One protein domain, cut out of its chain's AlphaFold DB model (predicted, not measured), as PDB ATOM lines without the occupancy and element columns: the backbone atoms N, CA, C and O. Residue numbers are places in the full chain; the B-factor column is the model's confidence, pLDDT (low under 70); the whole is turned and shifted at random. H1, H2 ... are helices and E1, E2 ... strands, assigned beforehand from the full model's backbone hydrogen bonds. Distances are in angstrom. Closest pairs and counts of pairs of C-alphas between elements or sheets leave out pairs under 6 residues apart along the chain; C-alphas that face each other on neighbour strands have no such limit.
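This is residues 8 to 40 and 48 to 181 of the 266 residues of an uncharacterized protein of Propioniciclava tarda (UniProt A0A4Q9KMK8). Two sheets lie partly face to face like a wedge, a twisted one of seven strands and a small one of four; they come near each other by E9, E10, E11 and E12 and open towards E2 and E6, where H1 lies in the gap. H4 and H5 pack together at one end, and an arm with E3 makes much of the length. The printed part has 167 residues, with five named helices and twelve named strands in the order H1 E1 E2 E3 H2 E4 E5 H3 E6 E7 H4 E8 E9 E10 E11 H5 E12. The large sheet runs E4 E5 E2 E1 E8 E11 E10, mixed, and the small one E6 E7 E12 E9, all antiparallel; the class is mixed, helices and strands. The whole is compact, with a radius of gyration of the C-alphas of 16.4 A, yet elongated, spanning 61 by 33 by 26 A.

The large sheet holds E4, residues 69 to 76, 21.1 A; E5, 79 to 92, 33.0 A; E2, 27 to 37, 31.2 A; E1, 15 to 22, 21.2 A; E8, 139 to 143; E11, 161 to 164; and E10, 155 to 158. E5 begins at C-alpha 79 (10.197, -38.112, -53.160) and bends by 68 degrees at residue 82; E1 bends by 58 degrees at residue 18. The small sheet holds E6, 104 to 108; E7, 112 to 117; E12, 175 to 180, 17.3 A, ending at C-alpha 180 (0.728, -62.728, -23.170); and E9, 148 to 151. E3 is 50 to 52, H1 8 to 11, H2 58 to 61, H3 93 to 98, H4 119 to 127, 12.3 A, and H5 167 to 173.

E1 and E8 are parallel, with N 20 and O 141 2.9 A apart. The hairpin E1 and E2 has N 19 and O 31 at 2.8 A. In the small sheet, antiparallel E7 and E12 have N 115 and O 177 at 2.9 A. Between the sheets, the closest C-alphas of E11 and E12, Val 162 and Val 177, are 7.9 A apart. H1 is on the large sheet at a height over the sheet of 7.9 A, on the same face as H2, and only grazes the small sheet. H3 only grazes both sheets. H4 and H5 touch, closest at the C-alphas of Phe 122 and Ser 171, 4.4 A, opposite ways at a tilt of 36 degrees, only just steep. Every O i to N i+4 pair is within hydrogen-bond range in H3 and H4, and 2 of 3 in H5; H1 and H2 are too short for such a pair.

The C-alphas farthest apart, Gly 48 and Ser 111, are 61.2 A apart. Residues 41 to 47 are not printed; C-alphas 40 and 48 are 16.6 A apart across the cut. The link H4 to E8 is long, and its residues 128 to 134 stand free. Mean pLDDT of the printed part is 80.3; it is under 70 at residues 8 to 14, 39, 61 to 64, 99 to 105 and 124 to 137.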
ATOM      1  N   LEU A   8      15.446 -52.502 -33.803       44.59
ATOM      2  CA  LEU A   8      14.749 -52.436 -35.106       44.59
ATOM      3  C   LEU A   8      13.602 -51.413 -35.181       44.59
ATOM      4  O   LEU A   8      13.439 -50.741 -36.195       44.59
ATOM      5  N   LEU A   9      12.853 -51.243 -34.090       48.22
ATOM      6  CA  LEU A   9      11.767 -50.256 -33.983       48.22
ATOM      7  C   LEU A   9      12.257 -48.803 -33.874       48.22
ATOM      8  O   LEU A   9      11.471 -47.879 -34.041       48.22
ATOM      9  N   LEU A  10      13.538 -48.628 -33.560       49.12
ATOM     10  CA  LEU A  10      14.220 -47.355 -33.314       49.12
ATOM     11  C   LEU A  10      15.177 -46.985 -34.458       49.12
ATOM     12  O   LEU A  10      15.718 -45.883 -34.479       49.12
ATOM     13  N   LEU A  11      15.419 -47.946 -35.353       43.94
ATOM     14  CA  LEU A  11      16.265 -47.876 -36.543       43.94
ATOM     15  C   LEU A  11      15.466 -47.551 -37.792       43.94
ATOM     16  O   LEU A  11      15.979 -46.940 -38.725       43.94
ATOM     17  N   ALA A  12      14.187 -47.911 -37.783       48.81
ATOM     18  CA  ALA A  12      13.236 -47.061 -38.441       48.81
ATOM     19  C   ALA A  12      13.372 -45.691 -37.807       48.81
ATOM     20  O   ALA A  12      13.150 -45.547 -36.607       48.81
ATOM     21  N   GLY A  13      13.884 -44.732 -38.574       48.41
ATOM     22  CA  GLY A  13      14.028 -43.374 -38.104       48.41
ATOM     23  C   GLY A  13      12.678 -42.823 -37.653       48.41
ATOM     24  O   GLY A  13      11.688 -43.510 -37.407       48.41
ATOM     25  N   CYS A  14      12.593 -41.514 -37.631       60.59
ATOM     26  CA  CYS A  14      11.358 -40.779 -37.395       60.59
ATOM     27  C   CYS A  14      10.164 -41.249 -38.274       60.59
ATOM     28  O   CYS A  14       9.009 -40.954 -37.968       60.59
ATOM     29  N   GLU A  15      10.466 -42.020 -39.326       73.81
ATOM     30  CA  GLU A  15       9.604 -42.591 -40.343       73.81
ATOM     31  C   GLU A  15       9.839 -44.100 -40.490       73.81
ATOM     32  O   GLU A  15      10.864 -44.548 -41.007       73.81
ATOM     33  N   ALA A  16       8.863 -44.886 -40.048       80.44
ATOM     34  CA  ALA A  16       8.878 -46.341 -40.087       80.44
ATOM     35  C   ALA A  16       7.614 -46.840 -40.764       80.44
ATOM     36  O   ALA A  16       6.527 -46.509 -40.303       80.44
ATOM     37  N   SER A  17       7.710 -47.690 -41.777       87.25
ATOM     38  CA  SER A  17       6.524 -48.327 -42.350       87.25
ATOM     39  C   SER A  17       6.707 -49.827 -42.456       87.25
ATOM     40  O   SER A  17       7.715 -50.276 -42.993       87.25
ATOM     41  N   GLY A  18       5.731 -50.601 -41.993       90.62
ATOM     42  CA  GLY A  18       5.727 -52.044 -42.195       90.62
ATOM     43  C   GLY A  18       5.124 -52.831 -41.044       90.62
ATOM     44  O   GLY A  18       4.279 -52.350 -40.284       90.62
ATOM     45  N   SER A  19       5.546 -54.086 -40.936       92.94
ATOM     46  CA  SER A  19       5.003 -55.032 -39.979       92.94
ATOM     47  C   SER A  19       6.048 -55.952 -39.359       92.94
ATOM     48  O   SER A  19       7.024 -56.360 -39.991       92.94
ATOM     49  N   LEU A  20       5.796 -56.321 -38.107       93.38
ATOM     50  CA  LEU A  20       6.485 -57.398 -37.414       93.38
ATOM     51  C   LEU A  20       5.461 -58.428 -36.946       93.38
ATOM     52  O   LEU A  20       4.395 -58.076 -36.438       93.38
ATOM     53  N   VAL A  21       5.793 -59.708 -37.076       95.25
ATOM     54  CA  VAL A  21       4.983 -60.809 -36.543       95.25
ATOM     55  C   VAL A  21       5.847 -61.624 -35.602       95.25
ATOM     56  O   VAL A  21       6.772 -62.302 -36.044       95.25
ATOM     57  N   ILE A  22       5.533 -61.555 -34.312       92.69
ATOM     58  CA  ILE A  22       6.205 -62.321 -33.265       92.69
ATOM     59  C   ILE A  22       5.462 -63.652 -33.122       92.69
ATOM     60  O   ILE A  22       4.274 -63.683 -32.804       92.69
ATOM     61  N   ALA A  23       6.152 -64.755 -33.386       91.88
ATOM     62  CA  ALA A  23       5.626 -66.105 -33.245       91.88
ATOM     63  C   ALA A  23       5.815 -66.638 -31.814       91.88
ATOM     64  O   ALA A  23       6.558 -66.084 -31.005       91.88
ATOM     65  N   ALA A  24       5.117 -67.728 -31.484       88.56
ATOM     66  CA  ALA A  24       5.201 -68.349 -30.161       88.56
ATOM     67  C   ALA A  24       6.567 -69.008 -29.885       88.56
ATOM     68  O   ALA A  24       6.938 -69.156 -28.721       88.56
ATOM     69  N   ASP A  25       7.298 -69.380 -30.941       89.56
ATOM     70  CA  ASP A  25       8.635 -69.990 -30.915       89.56
ATOM     71  C   ASP A  25       9.774 -68.957 -31.002       89.56
ATOM     72  O   ASP A  25      10.885 -69.295 -31.400       89.56
ATOM     73  N   ASP A  26       9.491 -67.695 -30.670       88.75
ATOM     74  CA  ASP A  26      10.441 -66.569 -30.657       88.75
ATOM     75  C   ASP A  26      11.021 -66.154 -31.994       88.75
ATOM     76  O   ASP A  26      11.875 -65.267 -32.054       88.75
ATOM     77  N   LYS A  27      10.492 -66.704 -33.083       93.12
ATOM     78  CA  LYS A  27      10.760 -66.177 -34.412       93.12
ATOM     79  C   LYS A  27       9.991 -64.889 -34.632       93.12
ATOM     80  O   LYS A  27       8.810 -64.781 -34.305       93.12
ATOM     81  N   VAL A  28      10.653 -63.926 -35.252       93.44
ATOM     82  CA  VAL A  28      10.052 -62.663 -35.661       93.44
ATOM     83  C   VAL A  28      10.169 -62.545 -37.165       93.44
ATOM     84  O   VAL A  28      11.269 -62.435 -37.703       93.44
ATOM     85  N   LYS A  29       9.028 -62.577 -37.855       95.88
ATOM     86  CA  LYS A  29       8.974 -62.194 -39.265       95.88
ATOM     87  C   LYS A  29       8.997 -60.673 -39.337       95.88
ATOM     88  O   LYS A  29       8.161 -60.026 -38.708       95.88
ATOM     89  N   VAL A  30       9.936 -60.131 -40.100       93.00
ATOM     90  CA  VAL A  30      10.134 -58.692 -40.273       93.00
ATOM     91  C   VAL A  30       9.875 -58.331 -41.728       93.00
ATOM     92  O   VAL A  30      10.303 -59.048 -42.634       93.00
ATOM     93  N   ASP A  31       9.152 -57.236 -41.921       93.62
ATOM     94  CA  ASP A  31       8.952 -56.553 -43.194       93.62
ATOM     95  C   ASP A  31       8.776 -55.062 -42.881       93.62
ATOM     96  O   ASP A  31       7.661 -54.606 -42.630       93.62
ATOM     97  N   VAL A  32       9.885 -54.336 -42.730       89.44
ATOM     98  CA  VAL A  32       9.904 -52.950 -42.228       89.44
ATOM     99  C   VAL A  32      10.858 -52.110 -43.058       89.44
ATOM    100  O   VAL A  32      12.005 -52.500 -43.251       89.44
ATOM    101  N   THR A  33      10.409 -50.929 -43.473       87.62
ATOM    102  CA  THR A  33      11.253 -49.890 -44.067       87.62
ATOM    103  C   THR A  33      11.435 -48.742 -43.083       87.62
ATOM    104  O   THR A  33      10.464 -48.144 -42.612       87.62
ATOM    105  N   ALA A  34      12.692 -48.432 -42.786       82.62
ATOM    106  CA  ALA A  34      13.099 -47.158 -42.218       82.62
ATOM    107  C   ALA A  34      13.253 -46.133 -43.327       82.62
ATOM    108  O   ALA A  34      13.913 -46.442 -44.314       82.62
ATOM    109  N   TRP A  35      12.753 -44.917 -43.144       80.31
ATOM    110  CA  TRP A  35      12.967 -43.831 -44.093       80.31
ATOM    111  C   TRP A  35      13.789 -42.703 -43.480       80.31
ATOM    112  O   TRP A  35      13.714 -42.425 -42.282       80.31
ATOM    113  N   ALA A  36      14.560 -42.045 -44.337       75.56
ATOM    114  CA  ALA A  36      15.293 -40.831 -44.039       75.56
ATOM    115  C   ALA A  36      15.213 -39.881 -45.237       75.56
ATOM    116  O   ALA A  36      15.271 -40.304 -46.395       75.56
ATOM    117  N   GLU A  37      15.106 -38.586 -44.959       73.81
ATOM    118  CA  GLU A  37      15.353 -37.566 -45.971       73.81
ATOM    119  C   GLU A  37      16.848 -37.272 -46.043       73.81
ATOM    120  O   GLU A  37      17.516 -37.061 -45.029       73.81
ATOM    121  N   VAL A  38      17.371 -37.266 -47.260       72.25
ATOM    122  CA  VAL A  38      18.767 -36.981 -47.546       72.25
ATOM    123  C   VAL A  38      18.877 -35.515 -47.933       72.25
ATOM    124  O   VAL A  38      18.274 -35.061 -48.910       72.25
ATOM    125  N   GLY A  39      19.645 -34.766 -47.142       66.12
ATOM    126  CA  GLY A  39      20.094 -33.435 -47.533       66.12
ATOM    127  C   GLY A  39      21.015 -33.510 -48.749       66.12
ATOM    128  O   GLY A  39      21.593 -34.553 -49.046       66.12
ATOM    129  N   GLU A  40      21.157 -32.402 -49.465       70.19
ATOM    130  CA  GLU A  40      22.147 -32.310 -50.536       70.19
ATOM    131  C   GLU A  40      23.544 -32.372 -49.901       70.19
ATOM    132  O   GLU A  40      23.946 -31.465 -49.173       70.19
ATOM    133  N   GLY A  48      37.699 -24.529 -52.786       87.88
ATOM    134  CA  GLY A  48      36.419 -24.064 -52.256       87.88
ATOM    135  C   GLY A  48      35.219 -24.292 -53.180       87.88
ATOM    136  O   GLY A  48      34.156 -23.736 -52.915       87.88
ATOM    137  N   ASN A  49      35.349 -25.079 -54.253       91.25
ATOM    138  CA  ASN A  49      34.216 -25.394 -55.123       91.25
ATOM    139  C   ASN A  49      33.375 -26.523 -54.527       91.25
ATOM    140  O   ASN A  49      33.884 -27.604 -54.225       91.25
ATOM    141  N   GLU A  50      32.071 -26.287 -54.434       92.12
ATOM    142  CA  GLU A  50      31.090 -27.288 -54.027       92.12
ATOM    143  C   GLU A  50      30.693 -28.175 -55.211       92.12
ATOM    144  O   GLU A  50      30.304 -27.699 -56.278       92.12
ATOM    145  N   THR A  51      30.762 -29.487 -55.015       87.19
ATOM    146  CA  THR A  51      30.240 -30.492 -55.943       87.19
ATOM    147  C   THR A  51      29.205 -31.337 -55.220       87.19
ATOM    148  O   THR A  51      29.511 -31.933 -54.190       87.19
ATOM    149  N   ALA A  52      27.988 -31.406 -55.758       80.94
ATOM    150  CA  ALA A  52      26.942 -32.263 -55.217       80.94
ATOM    151  C   ALA A  52      27.341 -33.740 -55.339       80.94
ATOM    152  O   ALA A  52      27.683 -34.227 -56.421       80.94
ATOM    153  N   LEU A  53      27.289 -34.449 -54.219       75.31
ATOM    154  CA  LEU A  53      27.490 -35.884 -54.148       75.31
ATOM    155  C   LEU A  53      26.158 -36.603 -54.401       75.31
ATOM    156  O   LEU A  53      25.095 -36.113 -54.006       75.31
ATOM    157  N   PRO A  54      26.184 -37.774 -55.060       71.62
ATOM    158  CA  PRO A  54      24.994 -38.601 -55.161       71.62
ATOM    159  C   PRO A  54      24.539 -39.026 -53.753       71.62
ATOM    160  O   PRO A  54      25.388 -39.309 -52.903       71.62
ATOM    161  N   PRO A  55      23.221 -39.107 -53.498       70.75
ATOM    162  CA  PRO A  55      22.713 -39.563 -52.211       70.75
ATOM    163  C   PRO A  55      23.192 -40.992 -51.950       70.75
ATOM    164  O   PRO A  55      23.149 -41.843 -52.845       70.75
ATOM    165  N   ARG A  56      23.651 -41.262 -50.724       74.56
ATOM    166  CA  ARG A  56      24.084 -42.611 -50.356       74.56
ATOM    167  C   ARG A  56      22.873 -43.559 -50.348       74.56
ATOM    168  O   ARG A  56      21.742 -43.115 -50.130       74.56
ATOM    169  N   PRO A  57      23.063 -44.866 -50.582       81.94
ATOM    170  CA  PRO A  57      22.001 -45.850 -50.418       81.94
ATOM    171  C   PRO A  57      21.382 -45.789 -49.014       81.94
ATOM    172  O   PRO A  57      22.092 -45.641 -48.019       81.94
ATOM    173  N   GLY A  58      20.060 -45.955 -48.911       79.38
ATOM    174  CA  GLY A  58      19.338 -45.843 -47.637       79.38
ATOM    175  C   GLY A  58      19.871 -46.752 -46.521       79.38
ATOM    176  O   GLY A  58      19.936 -46.338 -45.367       79.38
ATOM    177  N   CYS A  59      20.337 -47.958 -46.855       83.38
ATOM    178  CA  CYS A  59      20.926 -48.875 -45.873       83.38
ATOM    179  C   CYS A  59      22.350 -48.516 -45.434       83.38
ATOM    180  O   CYS A  59      22.804 -49.034 -44.417       83.38
ATOM    181  N   GLU A  60      23.056 -47.631 -46.139       79.25
ATOM    182  CA  GLU A  60      24.348 -47.125 -45.661       79.25
ATOM    183  C   GLU A  60      24.170 -46.118 -44.518       79.25
ATOM    184  O   GLU A  60      25.012 -46.056 -43.624       79.25
ATOM    185  N   TYR A  61      23.049 -45.385 -44.491       68.50
ATOM    186  CA  TYR A  61      22.696 -44.505 -43.368       68.50
ATOM    187  C   TYR A  61      22.324 -45.282 -42.097       68.50
ATOM    188  O   TYR A  61      22.466 -44.768 -40.991       68.50
ATOM    189  N   LEU A  62      21.850 -46.518 -42.251       68.44
ATOM    190  CA  LEU A  62      21.281 -47.348 -41.193       68.44
ATOM    191  C   LEU A  62      22.004 -48.695 -41.179       68.44
ATOM    192  O   LEU A  62      21.391 -49.729 -41.409       68.44
ATOM    193  N   SER A  63      23.321 -48.692 -40.987       65.62
ATOM    194  CA  SER A  63      24.196 -49.866 -41.121       65.62
ATOM    195  C   SER A  63      23.992 -50.930 -40.023       65.62
ATOM    196  O   SER A  63      24.892 -51.236 -39.246       65.62
ATOM    197  N   ILE A  64      22.802 -51.536 -39.962       69.81
ATOM    198  CA  ILE A  64      22.446 -52.575 -38.991       69.81
ATOM    199  C   ILE A  64      22.381 -53.929 -39.664       69.81
ATOM    200  O   ILE A  64      21.664 -54.140 -40.644       69.81
ATOM    201  N   GLN A  65      23.092 -54.869 -39.058       77.62
ATOM    202  CA  GLN A  65      23.049 -56.270 -39.426       77.62
ATOM    203  C   GLN A  65      22.347 -57.035 -38.314       77.62
ATOM    204  O   GLN A  65      22.780 -57.019 -37.164       77.62
ATOM    205  N   VAL A  66      21.256 -57.701 -38.672       83.00
ATOM    206  CA  VAL A  66      20.556 -58.631 -37.789       83.00
ATOM    207  C   VAL A  66      20.516 -59.974 -38.482       83.00
ATOM    208  O   VAL A  66      20.146 -60.069 -39.654       83.00
ATOM    209  N   GLU A  67      20.903 -61.015 -37.755       87.69
ATOM    210  CA  GLU A  67      20.882 -62.374 -38.275       87.69
ATOM    211  C   GLU A  67      19.480 -62.743 -38.785       87.69
ATOM    212  O   GLU A  67      18.468 -62.494 -38.125       87.69
ATOM    213  N   GLY A  68      19.423 -63.330 -39.982       90.00
ATOM    214  CA  GLY A  68      18.173 -63.760 -40.613       90.00
ATOM    215  C   GLY A  68      17.381 -62.658 -41.325       90.00
ATOM    216  O   GLY A  68      16.350 -62.960 -41.933       90.00
ATOM    217  N   LEU A  69      17.856 -61.405 -41.300       90.31
ATOM    218  CA  LEU A  69      17.270 -60.300 -42.062       90.31
ATOM    219  C   LEU A  69      18.125 -59.941 -43.278       90.31
ATOM    220  O   LEU A  69      19.352 -59.907 -43.223       90.31
ATOM    221  N   ILE A  70      17.448 -59.636 -44.380       92.31
ATOM    222  CA  ILE A  70      18.027 -59.102 -45.608       92.31
ATOM    223  C   ILE A  70      17.661 -57.625 -45.667       92.31
ATOM    224  O   ILE A  70      16.482 -57.283 -45.596       92.31
ATOM    225  N   ALA A  71      18.672 -56.771 -45.801       89.94
ATOM    226  CA  ALA A  71      18.508 -55.335 -45.966       89.94
ATOM    227  C   ALA A  71      18.610 -54.955 -47.450       89.94
ATOM    228  O   ALA A  71      19.508 -55.421 -48.154       89.94
ATOM    229  N   SER A  72      17.716 -54.093 -47.927       91.69
ATOM    230  CA  SER A  72      17.767 -53.525 -49.275       91.69
ATOM    231  C   SER A  72      17.467 -52.030 -49.243       91.69
ATOM    232  O   SER A  72      16.636 -51.572 -48.464       91.69
ATOM    233  N   SER A  73      18.199 -51.251 -50.041       90.12
ATOM    234  CA  SER A  73      17.978 -49.805 -50.115       90.12
ATOM    235  C   SER A  73      16.826 -49.493 -51.058       90.12
ATOM    236  O   SER A  73      16.778 -50.011 -52.173       90.12
ATOM    237  N   GLU A  74      15.945 -48.604 -50.625       87.81
ATOM    238  CA  GLU A  74      14.799 -48.123 -51.388       87.81
ATOM    239  C   GLU A  74      14.883 -46.606 -51.577       87.81
ATOM    240  O   GLU A  74      15.513 -45.893 -50.794       87.81
ATOM    241  N   VAL A  75      14.230 -46.106 -52.622       84.69
ATOM    242  CA  VAL A  75      14.027 -44.672 -52.858       84.69
ATOM    243  C   VAL A  75      12.529 -44.452 -52.987       84.69
ATOM    244  O   VAL A  75      11.860 -45.181 -53.723       84.69
ATOM    245  N   ASP A  76      11.989 -43.464 -52.277       80.75
ATOM    246  CA  ASP A  76      10.573 -43.137 -52.377       80.75
ATOM    247  C   ASP A  76      10.276 -42.619 -53.791       80.75
ATOM    248  O   ASP A  76      10.777 -41.581 -54.229       80.75
ATOM    249  N   ALA A  77       9.420 -43.338 -54.518       80.12
ATOM    250  CA  ALA A  77       9.032 -42.984 -55.879       80.12
ATOM    251  C   ALA A  77       8.376 -41.592 -55.979       80.12
ATOM    252  O   ALA A  77       8.372 -40.990 -57.053       80.12
ATOM    253  N   LYS A  78       7.798 -41.087 -54.883       80.19
ATOM    254  CA  LYS A  78       7.155 -39.767 -54.811       80.19
ATOM    255  C   LYS A  78       8.106 -38.673 -54.336       80.19
ATOM    256  O   LYS A  78       7.842 -37.504 -54.602       80.19
ATOM    257  N   ASN A  79       9.190 -39.040 -53.654       76.94
ATOM    258  CA  ASN A  79      10.197 -38.112 -53.160       76.94
ATOM    259  C   ASN A  79      11.600 -38.730 -53.307       76.94
ATOM    260  O   ASN A  79      12.074 -39.388 -52.388       76.94
ATOM    261  N   PRO A  80      12.315 -38.484 -54.418       77.12
ATOM    262  CA  PRO A  80      13.653 -39.040 -54.635       77.12
ATOM    263  C   PRO A  80      14.711 -38.601 -53.611       77.12
ATOM    264  O   PRO A  80      15.774 -39.209 -53.542       77.12
ATOM    265  N   LYS A  81      14.439 -37.548 -52.824       76.88
ATOM    266  CA  LYS A  81      15.287 -37.131 -51.695       76.88
ATOM    267  C   LYS A  81      15.054 -37.977 -50.444       76.88
ATOM    268  O   LYS A  81      15.745 -37.797 -49.451       76.88
ATOM    269  N   ARG A  82      14.083 -38.883 -50.473       79.06
ATOM    270  CA  ARG A  82      13.737 -39.776 -49.379       79.06
ATOM    271  C   ARG A  82      14.192 -41.181 -49.733       79.06
ATOM    272  O   ARG A  82      13.706 -41.795 -50.682       79.06
ATOM    273  N   VAL A  83      15.148 -41.674 -48.963       82.25
ATOM    274  CA  VAL A  83      15.724 -43.010 -49.113       82.25
ATOM    275  C   VAL A  83      15.343 -43.849 -47.909       82.25
ATOM    276  O   VAL A  83      15.109 -43.324 -46.821       82.25
ATOM    277  N   GLY A  84      15.266 -45.158 -48.094       83.25
ATOM    278  CA  GLY A  84      14.933 -46.074 -47.020       83.25
ATOM    279  C   GLY A  84      15.821 -47.300 -46.982       83.25
ATOM    280  O   GLY A  84      16.436 -47.676 -47.980       83.25
ATOM    281  N   CYS A  85      15.888 -47.918 -45.809       87.31
ATOM    282  CA  CYS A  85      16.414 -49.263 -45.660       87.31
ATOM    283  C   CYS A  85      15.268 -50.203 -45.308       87.31
ATOM    284  O   CYS A  85      14.607 -50.032 -44.283       87.31
ATOM    285  N   HIS A  86      15.020 -51.167 -46.187       90.69
ATOM    286  CA  HIS A  86      13.988 -52.181 -46.044       90.69
ATOM    287  C   HIS A  86      14.601 -53.481 -45.543       90.69
ATOM    288  O   HIS A  86      15.464 -54.054 -46.208       90.69
ATOM    289  N   TRP A  87      14.146 -53.950 -44.382       91.19
ATOM    290  CA  TRP A  87      14.513 -55.250 -43.832       91.19
ATOM    291  C   TRP A  87      13.381 -56.248 -44.020       91.19
ATOM    292  O   TRP A  87      12.256 -56.027 -43.564       91.19
ATOM    293  N   THR A  88      13.715 -57.393 -44.613       94.94
ATOM    294  CA  THR A  88      12.810 -58.539 -44.736       94.94
ATOM    295  C   THR A  88      13.464 -59.818 -44.263       94.94
ATOM    296  O   THR A  88      14.667 -60.015 -44.416       94.94
ATOM    297  N   GLY A  89      12.669 -60.720 -43.702       95.00
ATOM    298  CA  GLY A  89      13.141 -62.051 -43.344       95.00
ATOM    299  C   GLY A  89      12.545 -62.557 -42.047       95.00
ATOM    300  O   GLY A  89      11.480 -62.117 -41.608       95.00
ATOM    301  N   VAL A  90      13.234 -63.525 -41.454       95.75
ATOM    302  CA  VAL A  90      12.861 -64.116 -40.172       95.75
ATOM    303  C   VAL A  90      14.089 -64.115 -39.284       95.75
ATOM    304  O   VAL A  90      15.108 -64.705 -39.627       95.75
ATOM    305  N   THR A  91      13.960 -63.474 -38.134       93.31
ATOM    306  CA  THR A  91      14.984 -63.413 -37.093       93.31
ATOM    307  C   THR A  91      14.415 -63.951 -35.778       93.31
ATOM    308  O   THR A  91      13.332 -64.541 -35.772       93.31
ATOM    309  N   THR A  92      15.117 -63.770 -34.664       91.31
ATOM    310  CA  THR A  92      14.641 -64.132 -33.325       91.31
ATOM    311  C   THR A  92      14.453 -62.898 -32.451       91.31
ATOM    312  O   THR A  92      15.058 -61.852 -32.685       91.31
ATOM    313  N   VAL A  93      13.624 -63.010 -31.412       86.25
ATOM    314  CA  VAL A  93      13.496 -61.950 -30.399       86.25
ATOM    315  C   VAL A  93      14.851 -61.634 -29.755       86.25
ATOM    316  O   VAL A  93      15.177 -60.465 -29.574       86.25
ATOM    317  N   GLU A  94      15.666 -62.655 -29.482       86.06
ATOM    318  CA  GLU A  94      17.023 -62.501 -28.942       86.06
ATOM    319  C   GLU A  94      17.942 -61.718 -29.892       86.06
ATOM    320  O   GLU A  94      18.614 -60.778 -29.468       86.06
ATOM    321  N   ALA A  95      17.927 -62.033 -31.190       84.88
ATOM    322  CA  ALA A  95      18.709 -61.300 -32.180       84.88
ATOM    323  C   ALA A  95      18.279 -59.827 -32.257       84.88
ATOM    324  O   ALA A  95      19.133 -58.945 -32.302       84.88
ATOM    325  N   LEU A  96      16.974 -59.538 -32.177       80.25
ATOM    326  CA  LEU A  96      16.459 -58.162 -32.119       80.25
ATOM    327  C   LEU A  96      16.861 -57.414 -30.842       80.25
ATOM    328  O   LEU A  96      17.032 -56.196 -30.884       80.25
ATOM    329  N   GLN A  97      16.995 -58.126 -29.720       78.06
ATOM    330  CA  GLN A  97      17.484 -57.578 -28.455       78.06
ATOM    331  C   GLN A  97      19.001 -57.344 -28.474       78.06
ATOM    332  O   GLN A  97      19.499 -56.456 -27.802       78.06
ATOM    333  N   SER A  98      19.760 -58.126 -29.240       74.19
ATOM    334  CA  SER A  98      21.225 -58.012 -29.291       74.19
ATOM    335  C   SER A  98      21.738 -56.759 -30.007       74.19
ATOM    336  O   SER A  98      22.904 -56.397 -29.853       74.19
ATOM    337  N   VAL A  99      20.879 -56.090 -30.777       69.38
ATOM    338  CA  VAL A  99      21.243 -54.864 -31.487       69.38
ATOM    339  C   VAL A  99      21.376 -53.714 -30.477       69.38
ATOM    340  O   VAL A  99      20.624 -53.629 -29.506       69.38
ATOM    341  N   GLU A 100      22.366 -52.836 -30.671       54.59
ATOM    342  CA  GLU A 100      22.737 -51.805 -29.694       54.59
ATOM    343  C   GLU A 100      21.571 -50.889 -29.261       54.59
ATOM    344  O   GLU A 100      20.741 -50.489 -30.083       54.59
ATOM    345  N   PRO A 101      21.511 -50.504 -27.973       51.03
ATOM    346  CA  PRO A 101      20.390 -49.781 -27.379       51.03
ATOM    347  C   PRO A 101      20.091 -48.429 -28.039       51.03
ATOM    348  O   PRO A 101      20.862 -47.482 -27.918       51.03
ATOM    349  N   GLY A 102      18.901 -48.307 -28.634       51.25
ATOM    350  CA  GLY A 102      18.255 -47.018 -28.900       51.25
ATOM    351  C   GLY A 102      17.304 -46.579 -27.767       51.25
ATOM    352  O   GLY A 102      17.269 -47.162 -26.686       51.25
ATOM    353  N   ALA A 103      16.438 -45.594 -28.043       55.81
ATOM    354  CA  ALA A 103      15.414 -45.034 -27.140       55.81
ATOM    355  C   ALA A 103      14.204 -45.947 -26.770       55.81
ATOM    356  O   ALA A 103      13.141 -45.447 -26.384       55.81
ATOM    357  N   GLY A 104      14.321 -47.272 -26.875       61.81
ATOM    358  CA  GLY A 104      13.224 -48.225 -26.673       61.81
ATOM    359  C   GLY A 104      13.688 -49.632 -26.290       61.81
ATOM    360  O   GLY A 104      14.876 -49.952 -26.285       61.81
ATOM    361  N   THR A 105      12.741 -50.477 -25.893       68.19
ATOM    362  CA  THR A 105      12.982 -51.786 -25.279       68.19
ATOM    363  C   THR A 105      11.887 -52.778 -25.676       68.19
ATOM    364  O   THR A 105      10.708 -52.510 -25.452       68.19
ATOM    365  N   LEU A 106      12.274 -53.934 -26.220       77.88
ATOM    366  CA  LEU A 106      11.470 -55.156 -26.330       77.88
ATOM    367  C   LEU A 106      11.976 -56.119 -25.260       77.88
ATOM    368  O   LEU A 106      13.033 -56.729 -25.392       77.88
ATOM    369  N   THR A 107      11.195 -56.290 -24.205       74.62
ATOM    370  CA  THR A 107      11.471 -57.290 -23.179       74.62
ATOM    371  C   THR A 107      10.570 -58.484 -23.409       74.62
ATOM    372  O   THR A 107       9.356 -58.342 -23.566       74.62
ATOM    373  N   GLN A 108      11.152 -59.673 -23.358       76.06
ATOM    374  CA  GLN A 108      10.404 -60.914 -23.419       76.06
ATOM    375  C   GLN A 108      10.737 -61.775 -22.203       76.06
ATOM    376  O   GLN A 108      11.886 -61.878 -21.788       76.06
ATOM    377  N   SER A 109       9.703 -62.355 -21.607       75.56
ATOM    378  CA  SER A 109       9.796 -63.366 -20.554       75.56
ATOM    379  C   SER A 109       8.935 -64.564 -20.937       75.56
ATOM    380  O   SER A 109       8.139 -64.474 -21.873       75.56
ATOM    381  N   ASP A 110       9.006 -65.639 -20.152       70.94
ATOM    382  CA  ASP A 110       8.230 -66.869 -20.365       70.94
ATOM    383  C   ASP A 110       6.718 -66.632 -20.491       70.94
ATOM    384  O   ASP A 110       6.010 -67.397 -21.137       70.94
ATOM    385  N   SER A 111       6.206 -65.557 -19.882       78.19
ATOM    386  CA  SER A 111       4.767 -65.275 -19.835       78.19
ATOM    387  C   SER A 111       4.326 -64.089 -20.687       78.19
ATOM    388  O   SER A 111       3.131 -63.959 -20.969       78.19
ATOM    389  N   ARG A 112       5.240 -63.184 -21.070       84.31
ATOM    390  CA  ARG A 112       4.869 -61.874 -21.630       84.31
ATOM    391  C   ARG A 112       5.892 -61.319 -22.605       84.31
ATOM    392  O   ARG A 112       7.093 -61.495 -22.416       84.31
ATOM    393  N   THR A 113       5.385 -60.552 -23.563       84.25
ATOM    394  CA  THR A 113       6.170 -59.666 -24.431       84.25
ATOM    395  C   THR A 113       5.779 -58.227 -24.129       84.25
ATOM    396  O   THR A 113       4.590 -57.923 -24.058       84.25
ATOM    397  N   ILE A 114       6.757 -57.351 -23.922       85.75
ATOM    398  CA  ILE A 114       6.556 -55.932 -23.630       85.75
ATOM    399  C   ILE A 114       7.390 -55.121 -24.614       85.75
ATOM    400  O   ILE A 114       8.587 -55.359 -24.731       85.75
ATOM    401  N   ILE A 115       6.771 -54.147 -25.279       86.69
ATOM    402  CA  ILE A 115       7.462 -53.148 -26.100       86.69
ATOM    403  C   ILE A 115       7.227 -51.780 -25.478       86.69
ATOM    404  O   ILE A 115       6.091 -51.410 -25.181       86.69
ATOM    405  N   LEU A 116       8.306 -51.030 -25.303       84.06
ATOM    406  CA  LEU A 116       8.315 -49.658 -24.818       84.06
ATOM    407  C   LEU A 116       9.186 -48.814 -25.744       84.06
ATOM    408  O   LEU A 116      10.338 -49.154 -25.974       84.06
ATOM    409  N   VAL A 117       8.677 -47.685 -26.225       82.50
ATOM    410  CA  VAL A 117       9.472 -46.672 -26.934       82.50
ATOM    411  C   VAL A 117       9.239 -45.324 -26.270       82.50
ATOM    412  O   VAL A 117       8.095 -44.926 -26.035       82.50
ATOM    413  N   ASN A 118      10.323 -44.625 -25.932       81.06
ATOM    414  CA  ASN A 118      10.246 -43.340 -25.248       81.06
ATOM    415  C   ASN A 118       9.585 -42.279 -26.148       81.06
ATOM    416  O   ASN A 118       9.920 -42.148 -27.319       81.06
ATOM    417  N   ARG A 119       8.680 -41.472 -25.588       84.25
ATOM    418  CA  ARG A 119       8.048 -40.340 -26.288       84.25
ATOM    419  C   ARG A 119       9.052 -39.335 -26.864       84.25
ATOM    420  O   ARG A 119       8.758 -38.695 -27.864       84.25
ATOM    421  N   ASP A 120      10.212 -39.164 -26.229       80.44
ATOM    422  CA  ASP A 120      11.213 -38.173 -26.628       80.44
ATOM    423  C   ASP A 120      11.865 -38.548 -27.969       80.44
ATOM    424  O   ASP A 120      12.226 -37.651 -28.727       80.44
ATOM    425  N   PHE A 121      11.877 -39.840 -28.323       75.81
ATOM    426  CA  PHE A 121      12.195 -40.314 -29.676       75.81
ATOM    427  C   PHE A 121      11.255 -39.680 -30.714       75.81
ATOM    428  O   PHE A 121      11.693 -39.098 -31.703       75.81
ATOM    429  N   PHE A 122       9.952 -39.683 -30.430       77.56
ATOM    430  CA  PHE A 122       8.932 -39.097 -31.302       77.56
ATOM    431  C   PHE A 122       8.839 -37.563 -31.209       77.56
ATOM    432  O   PHE A 122       8.256 -36.906 -32.069       77.56
ATOM    433  N   LYS A 123       9.384 -36.938 -30.162       76.19
ATOM    434  CA  LYS A 123       9.490 -35.471 -30.116       76.19
ATOM    435  C   LYS A 123      10.576 -34.973 -31.044       76.19
ATOM    436  O   LYS A 123      10.334 -34.031 -31.786       76.19
ATOM    437  N   GLN A 124      11.738 -35.622 -31.032       69.19
ATOM    438  CA  GLN A 124      12.819 -35.280 -31.953       69.19
ATOM    439  C   GLN A 124      12.352 -35.431 -33.405       69.19
ATOM    440  O   GLN A 124      12.594 -34.537 -34.208       69.19
ATOM    441  N   SER A 125      11.575 -36.478 -33.707       63.31
ATOM    442  CA  SER A 125      11.011 -36.683 -35.046       63.31
ATOM    443  C   SER A 125      10.039 -35.606 -35.507       63.31
ATOM    444  O   SER A 125      10.001 -35.261 -36.683       63.31
ATOM    445  N   THR A 126       9.243 -35.067 -34.587       63.81
ATOM    446  CA  THR A 126       8.201 -34.085 -34.907       63.81
ATOM    447  C   THR A 126       8.687 -32.639 -34.806       63.81
ATOM    448  O   THR A 126       8.036 -31.746 -35.340       63.81
ATOM    449  N   GLN A 127       9.830 -32.389 -34.156       61.56
ATOM    450  CA  GLN A 127      10.373 -31.047 -33.924       61.56
ATOM    451  C   GLN A 127      11.056 -30.433 -35.159       61.56
ATOM    452  O   GLN A 127      11.115 -29.209 -35.262       61.56
ATOM    453  N   TYR A 128      11.540 -31.252 -36.097       54.69
ATOM    454  CA  TYR A 128      12.303 -30.793 -37.267       54.69
ATOM    455  C   TYR A 128      11.517 -30.792 -38.584       54.69
ATOM    456  O   TYR A 128      12.111 -30.595 -39.638       54.69
ATOM    457  N   LEU A 129      10.192 -30.972 -38.543       53.81
ATOM    458  CA  LEU A 129       9.353 -30.975 -39.744       53.81
ATOM    459  C   LEU A 129       8.630 -29.625 -39.894       53.81
ATOM    460  O   LEU A 129       7.648 -29.377 -39.190       53.81
ATOM    461  N   PRO A 130       9.103 -28.729 -40.785       43.19
ATOM    462  CA  PRO A 130       8.532 -27.393 -40.957       43.19
ATOM    463  C   PRO A 130       7.191 -27.392 -41.708       43.19
ATOM    464  O   PRO A 130       6.483 -26.385 -41.676       43.19
ATOM    465  N   ASP A 131       6.823 -28.495 -42.369       52.41
ATOM    466  CA  ASP A 131       5.632 -28.592 -43.211       52.41
ATOM    467  C   ASP A 131       4.774 -29.819 -42.857       52.41
ATOM    468  O   ASP A 131       5.216 -30.965 -42.910       52.41
ATOM    469  N   ALA A 132       3.499 -29.582 -42.539       48.06
ATOM    470  CA  ALA A 132       2.507 -30.623 -42.278       48.06
ATOM    471  C   ALA A 132       2.150 -31.472 -43.519       48.06
ATOM    472  O   ALA A 132       1.462 -32.486 -43.372       48.06
ATOM    473  N   SER A 133       2.588 -31.058 -44.713       48.38
ATOM    474  CA  SER A 133       2.523 -31.821 -45.970       48.38
ATOM    475  C   SER A 133       3.540 -32.963 -46.020       48.38
ATOM    476  O   SER A 133       3.327 -33.941 -46.732       48.38
ATOM    477  N   ILE A 134       4.628 -32.838 -45.254       52.88
ATOM    478  CA  ILE A 134       5.748 -33.779 -45.157       52.88
ATOM    479  C   ILE A 134       5.666 -34.427 -43.774       52.88
ATOM    480  O   ILE A 134       6.552 -34.310 -42.931       52.88
ATOM    481  N   ARG A 135       4.509 -35.024 -43.464       55.44
ATOM    482  CA  ARG A 135       4.395 -35.798 -42.228       55.44
ATOM    483  C   ARG A 135       5.170 -37.095 -42.390       55.44
ATOM    484  O   ARG A 135       5.071 -37.722 -43.448       55.44
ATOM    485  N   PRO A 136       5.866 -37.522 -41.331       59.62
ATOM    486  CA  PRO A 136       6.652 -38.723 -41.392       59.62
ATOM    487  C   PRO A 136       5.709 -39.896 -41.664       59.62
ATOM    488  O   PRO A 136       4.701 -40.039 -40.966       59.62
ATOM    489  N   VAL A 137       5.989 -40.710 -42.693       69.25
ATOM    490  CA  VAL A 137       5.208 -41.928 -42.962       69.25
ATOM    491  C   VAL A 137       5.576 -42.941 -41.889       69.25
ATOM    492  O   VAL A 137       6.459 -43.779 -42.062       69.25
ATOM    493  N   PHE A 138       4.932 -42.791 -40.739       82.25
ATOM    494  CA  PHE A 138       4.967 -43.756 -39.666       82.25
ATOM    495  C   PHE A 138       3.694 -44.587 -39.746       82.25
ATOM    496  O   PHE A 138       2.590 -44.068 -39.607       82.25
ATOM    497  N   ASP A 139       3.851 -45.871 -40.013       88.50
ATOM    498  CA  ASP A 139       2.776 -46.844 -40.053       88.50
ATOM    499  C   ASP A 139       3.338 -48.222 -39.728       88.50
ATOM    500  O   ASP A 139       3.808 -48.963 -40.594       88.50
ATOM    501  N   LEU A 140       3.323 -48.547 -38.445       89.94
ATOM    502  CA  LEU A 140       3.941 -49.746 -37.927       89.94
ATOM    503  C   LEU A 140       2.882 -50.644 -37.305       89.94
ATOM    504  O   LEU A 140       2.122 -50.207 -36.441       89.94
ATOM    505  N   SER A 141       2.885 -51.918 -37.687       94.12
ATOM    506  CA  SER A 141       2.026 -52.939 -37.088       94.12
ATOM    507  C   SER A 141       2.844 -54.058 -36.448       94.12
ATOM    508  O   SER A 141       3.749 -54.605 -37.067       94.12
ATOM    509  N   VAL A 142       2.503 -54.455 -35.225       94.25
ATOM    510  CA  VAL A 142       3.118 -55.594 -34.535       94.25
ATOM    511  C   VAL A 142       2.040 -56.609 -34.188       94.25
ATOM    512  O   VAL A 142       1.098 -56.303 -33.460       94.25
ATOM    513  N   THR A 143       2.186 -57.825 -34.706       95.50
ATOM    514  CA  THR A 143       1.311 -58.959 -34.400       95.50
ATOM    515  C   THR A 143       1.941 -59.813 -33.314       95.50
ATOM    516  O   THR A 143       3.060 -60.304 -33.476       95.50
ATOM    517  N   PHE A 144       1.209 -60.009 -32.222       93.69
ATOM    518  CA  PHE A 144       1.636 -60.823 -31.093       93.69
ATOM    519  C   PHE A 144       1.090 -62.253 -31.190       93.69
ATOM    520  O   PHE A 144      -0.007 -62.463 -31.724       93.69
ATOM    521  N   PRO A 145       1.804 -63.242 -30.621       90.94
ATOM    522  CA  PRO A 145       1.381 -64.638 -30.660       90.94
ATOM    523  C   PRO A 145       0.234 -64.935 -29.680       90.94
ATOM    524  O   PRO A 145      -0.390 -65.989 -29.763       90.94
ATOM    525  N   GLY A 146      -0.045 -64.021 -28.748       89.69
ATOM    526  CA  GLY A 146      -1.112 -64.130 -27.757       89.69
ATOM    527  C   GLY A 146      -1.887 -62.824 -27.586       89.69
ATOM    528  O   GLY A 146      -1.633 -61.830 -28.268       89.69
ATOM    529  N   GLN A 147      -2.852 -62.833 -26.666       91.31
ATOM    530  CA  GLN A 147      -3.704 -61.679 -26.377       91.31
ATOM    531  C   GLN A 147      -2.880 -60.456 -25.942       91.31
ATOM    532  O   GLN A 147      -1.992 -60.553 -25.092       91.31
ATOM    533  N   VAL A 148      -3.216 -59.292 -26.493       91.44
ATOM    534  CA  VAL A 148      -2.697 -58.001 -26.029       91.44
ATOM    535  C   VAL A 148      -3.433 -57.615 -24.747       91.44
ATOM    536  O   VAL A 148      -4.660 -57.568 -24.725       91.44
ATOM    537  N   LEU A 149      -2.679 -57.393 -23.673       88.88
ATOM    538  CA  LEU A 149      -3.198 -57.027 -22.354       88.88
ATOM    539  C   LEU A 149      -3.384 -55.516 -22.234       88.88
ATOM    540  O   LEU A 149      -4.410 -55.053 -21.747       88.88
ATOM    541  N   GLU A 150      -2.376 -54.764 -22.672       89.56
ATOM    542  CA  GLU A 150      -2.324 -53.306 -22.591       89.56
ATOM    543  C   GLU A 150      -1.649 -52.766 -23.848       89.56
ATOM    544  O   GLU A 150      -0.701 -53.368 -24.355       89.56
ATOM    545  N   HIS A 151      -2.130 -51.630 -24.341       92.00
ATOM    546  CA  HIS A 151      -1.527 -50.866 -25.427       92.00
ATOM    547  C   HIS A 151      -1.744 -49.366 -25.165       92.00
ATOM    548  O   HIS A 151      -2.650 -48.996 -24.418       92.00
ATOM    549  N   ASP A 152      -0.891 -48.502 -25.710       90.12
ATOM    550  CA  ASP A 152      -1.005 -47.055 -25.516       90.12
ATOM    551  C   ASP A 152      -2.189 -46.442 -26.282       90.12
ATOM    552  O   ASP A 152      -2.683 -46.996 -27.265       90.12
ATOM    553  N   GLU A 153      -2.628 -45.262 -25.842       89.06
ATOM    554  CA  GLU A 153      -3.766 -44.533 -26.423       89.06
ATOM    555  C   GLU A 153      -3.524 -44.053 -27.865       89.06
ATOM    556  O   GLU A 153      -4.482 -43.779 -28.583       89.06
ATOM    557  N   ALA A 154      -2.263 -43.950 -28.301       88.75
ATOM    558  CA  ALA A 154      -1.901 -43.545 -29.661       88.75
ATOM    559  C   ALA A 154      -1.937 -44.721 -30.658       88.75
ATOM    560  O   ALA A 154      -1.606 -44.556 -31.836       88.75
ATOM    561  N   SER A 155      -2.340 -45.906 -30.197       93.06
ATOM    562  CA  SER A 155      -2.373 -47.138 -30.976       93.06
ATOM    563  C   SER A 155      -3.792 -47.641 -31.229       93.06
ATOM    564  O   SER A 155      -4.749 -47.304 -30.532       93.06
ATOM    565  N   THR A 156      -3.923 -48.502 -32.233       95.81
ATOM    566  CA  THR A 156      -5.156 -49.240 -32.528       95.81
ATOM    567  C   THR A 156      -4.909 -50.737 -32.386       95.81
ATOM    568  O   THR A 156      -3.851 -51.229 -32.777       95.81
ATOM    569  N   LEU A 157      -5.878 -51.467 -31.830       96.56
ATOM    570  CA  LEU A 157      -5.807 -52.916 -31.633       96.56
ATOM    571  C   LEU A 157      -6.825 -53.625 -32.532       96.56
ATOM    572  O   LEU A 157      -8.020 -53.342 -32.476       96.56
ATOM    573  N   SER A 158      -6.356 -54.591 -33.322       96.56
ATOM    574  CA  SER A 158      -7.187 -55.494 -34.122       96.56
ATOM    575  C   SER A 158      -6.758 -56.939 -33.876       96.56
ATOM    576  O   SER A 158      -5.708 -57.383 -34.345       96.56
ATOM    577  N   GLY A 159      -7.557 -57.693 -33.115       94.62
ATOM    578  CA  GLY A 159      -7.200 -59.050 -32.692       94.62
ATOM    579  C   GLY A 159      -5.970 -59.045 -31.779       94.62
ATOM    580  O   GLY A 159      -6.025 -58.507 -30.679       94.62
ATOM    581  N   THR A 160      -4.864 -59.635 -32.237       95.38
ATOM    582  CA  THR A 160      -3.555 -59.604 -31.552       95.38
ATOM    583  C   THR A 160      -2.558 -58.647 -32.213       95.38
ATOM    584  O   THR A 160      -1.367 -58.693 -31.915       95.38
ATOM    585  N   THR A 161      -3.023 -57.789 -33.127       96.69
ATOM    586  CA  THR A 161      -2.180 -56.835 -33.860       96.69
ATOM    587  C   THR A 161      -2.374 -55.427 -33.325       96.69
ATOM    588  O   THR A 161      -3.496 -54.919 -33.338       96.69
ATOM    589  N   VAL A 162      -1.287 -54.790 -32.894       95.69
ATOM    590  CA  VAL A 162      -1.266 -53.373 -32.510       95.69
ATOM    591  C   VAL A 162      -0.646 -52.560 -33.632       95.69
ATOM    592  O   VAL A 162       0.397 -52.942 -34.159       95.69
ATOM    593  N   ARG A 163      -1.285 -51.451 -34.001       94.81
ATOM    594  CA  ARG A 163      -0.830 -50.555 -35.062       94.81
ATOM    595  C   ARG A 163      -0.709 -49.124 -34.565       94.81
ATOM    596  O   ARG A 163      -1.622 -48.613 -33.915       94.81
ATOM    597  N   TRP A 164       0.373 -48.470 -34.959       92.31
ATOM    598  CA  TRP A 164       0.660 -47.074 -34.673       92.31
ATOM    599  C   TRP A 164       0.876 -46.305 -35.969       92.31
ATOM    600  O   TRP A 164       1.621 -46.756 -36.834       92.31
ATOM    601  N   SER A 165       0.243 -45.138 -36.085       88.88
ATOM    602  CA  SER A 165       0.360 -44.293 -37.285       88.88
ATOM    603  C   SER A 165       0.421 -42.787 -37.011       88.88
ATOM    604  O   SER A 165       0.634 -42.001 -37.928       88.88
ATOM    605  N   ASP A 166       0.260 -42.361 -35.754       85.75
ATOM    606  CA  ASP A 166       0.270 -40.947 -35.376       85.75
ATOM    607  C   ASP A 166       1.500 -40.625 -34.515       85.75
ATOM    608  O   ASP A 166       1.507 -40.798 -33.294       85.75
ATOM    609  N   THR A 167       2.554 -40.121 -35.158       81.25
ATOM    610  CA  THR A 167       3.781 -39.688 -34.470       81.25
ATOM    611  C   THR A 167       3.562 -38.496 -33.542       81.25
ATOM    612  O   THR A 167       4.298 -38.343 -32.570       81.25
ATOM    613  N   VAL A 168       2.541 -37.664 -33.783       82.31
ATOM    614  CA  VAL A 168       2.207 -36.510 -32.931       82.31
ATOM    615  C   VAL A 168       1.524 -36.966 -31.645       82.31
ATOM    616  O   VAL A 168       1.735 -36.377 -30.584       82.31
ATOM    617  N   ALA A 169       0.708 -38.016 -31.705       86.06
ATOM    618  CA  ALA A 169       0.193 -38.664 -30.506       86.06
ATOM    619  C   ALA A 169       1.329 -39.370 -29.741       86.06
ATOM    620  O   ALA A 169       1.491 -39.161 -28.535       86.06
ATOM    621  N   LEU A 170       2.195 -40.097 -30.452       85.69
ATOM    622  CA  LEU A 170       3.345 -40.791 -29.867       85.69
ATOM    623  C   LEU A 170       4.398 -39.856 -29.254       85.69
ATOM    624  O   LEU A 170       5.031 -40.223 -28.266       85.69
ATOM    625  N   SER A 171       4.556 -38.624 -29.742       83.69
ATOM    626  CA  SER A 171       5.435 -37.622 -29.112       83.69
ATOM    627  C   SER A 171       4.957 -37.183 -27.723       83.69
ATOM    628  O   SER A 171       5.737 -36.665 -26.914       83.69
ATOM    629  N   LYS A 172       3.690 -37.457 -27.389       85.12
ATOM    630  CA  LYS A 172       3.108 -37.208 -26.065       85.12
ATOM    631  C   LYS A 172       3.232 -38.428 -25.153       85.12
ATOM    632  O   LYS A 172       3.602 -38.269 -23.985       85.12
ATOM    633  N   THR A 173       2.950 -39.626 -25.671       85.44
ATOM    634  CA  THR A 173       2.771 -40.852 -24.867       85.44
ATOM    635  C   THR A 173       3.907 -41.871 -24.985       85.44
ATOM    636  O   THR A 173       4.175 -42.597 -24.025       85.44
ATOM    637  N   GLY A 174       4.605 -41.905 -26.121       86.12
ATOM    638  CA  GLY A 174       5.471 -43.010 -26.537       86.12
ATOM    639  C   GLY A 174       4.663 -44.228 -26.997       86.12
ATOM    640  O   GLY A 174       3.435 -44.220 -26.912       86.12
ATOM    641  N   MET A 175       5.355 -45.277 -27.454       87.88
ATOM    642  CA  MET A 175       4.725 -46.575 -27.732       87.88
ATOM    643  C   MET A 175       4.809 -47.453 -26.493       87.88
ATOM    644  O   MET A 175       5.874 -47.555 -25.876       87.88
ATOM    645  N   ARG A 176       3.712 -48.114 -26.134       88.56
ATOM    646  CA  ARG A 176       3.681 -49.104 -25.055       88.56
ATOM    647  C   ARG A 176       2.719 -50.209 -25.421       88.56
ATOM    648  O   ARG A 176       1.564 -49.944 -25.722       88.56
ATOM    649  N   VAL A 177       3.167 -51.451 -25.340       89.75
ATOM    650  CA  VAL A 177       2.288 -52.611 -25.486       89.75
ATOM    651  C   VAL A 177       2.799 -53.767 -24.643       89.75
ATOM    652  O   VAL A 177       4.005 -53.963 -24.504       89.75
ATOM    653  N   ALA A 178       1.873 -54.531 -24.079       89.69
ATOM    654  CA  ALA A 178       2.139 -55.780 -23.391       89.69
ATOM    655  C   ALA A 178       1.205 -56.872 -23.926       89.69
ATOM    656  O   ALA A 178      -0.007 -56.674 -24.003       89.69
ATOM    657  N   SER A 179       1.748 -58.043 -24.250       88.94
ATOM    658  CA  SER A 179       0.984 -59.225 -24.659       88.94
ATOM    659  C   SER A 179       1.335 -60.436 -23.800       88.94
ATOM    660  O   SER A 179       2.448 -60.540 -23.279       88.94
ATOM    661  N   VAL A 180       0.410 -61.390 -23.693       88.06
ATOM    662  CA  VAL A 180       0.728 -62.728 -23.170       88.06
ATOM    663  C   VAL A 180       1.471 -63.551 -24.218       88.06
ATOM    664  O   VAL A 180       1.269 -63.366 -25.423       88.06
ATOM    665  N   ARG A 181       2.319 -64.476 -23.762       82.62
ATOM    666  CA  ARG A 181       2.851 -65.554 -24.601       82.62
ATOM    667  C   ARG A 181       1.961 -66.798 -24.519       82.62
ATOM    668  O   ARG A 181       1.445 -67.097 -23.442       82.62
TER     669      ARG A 181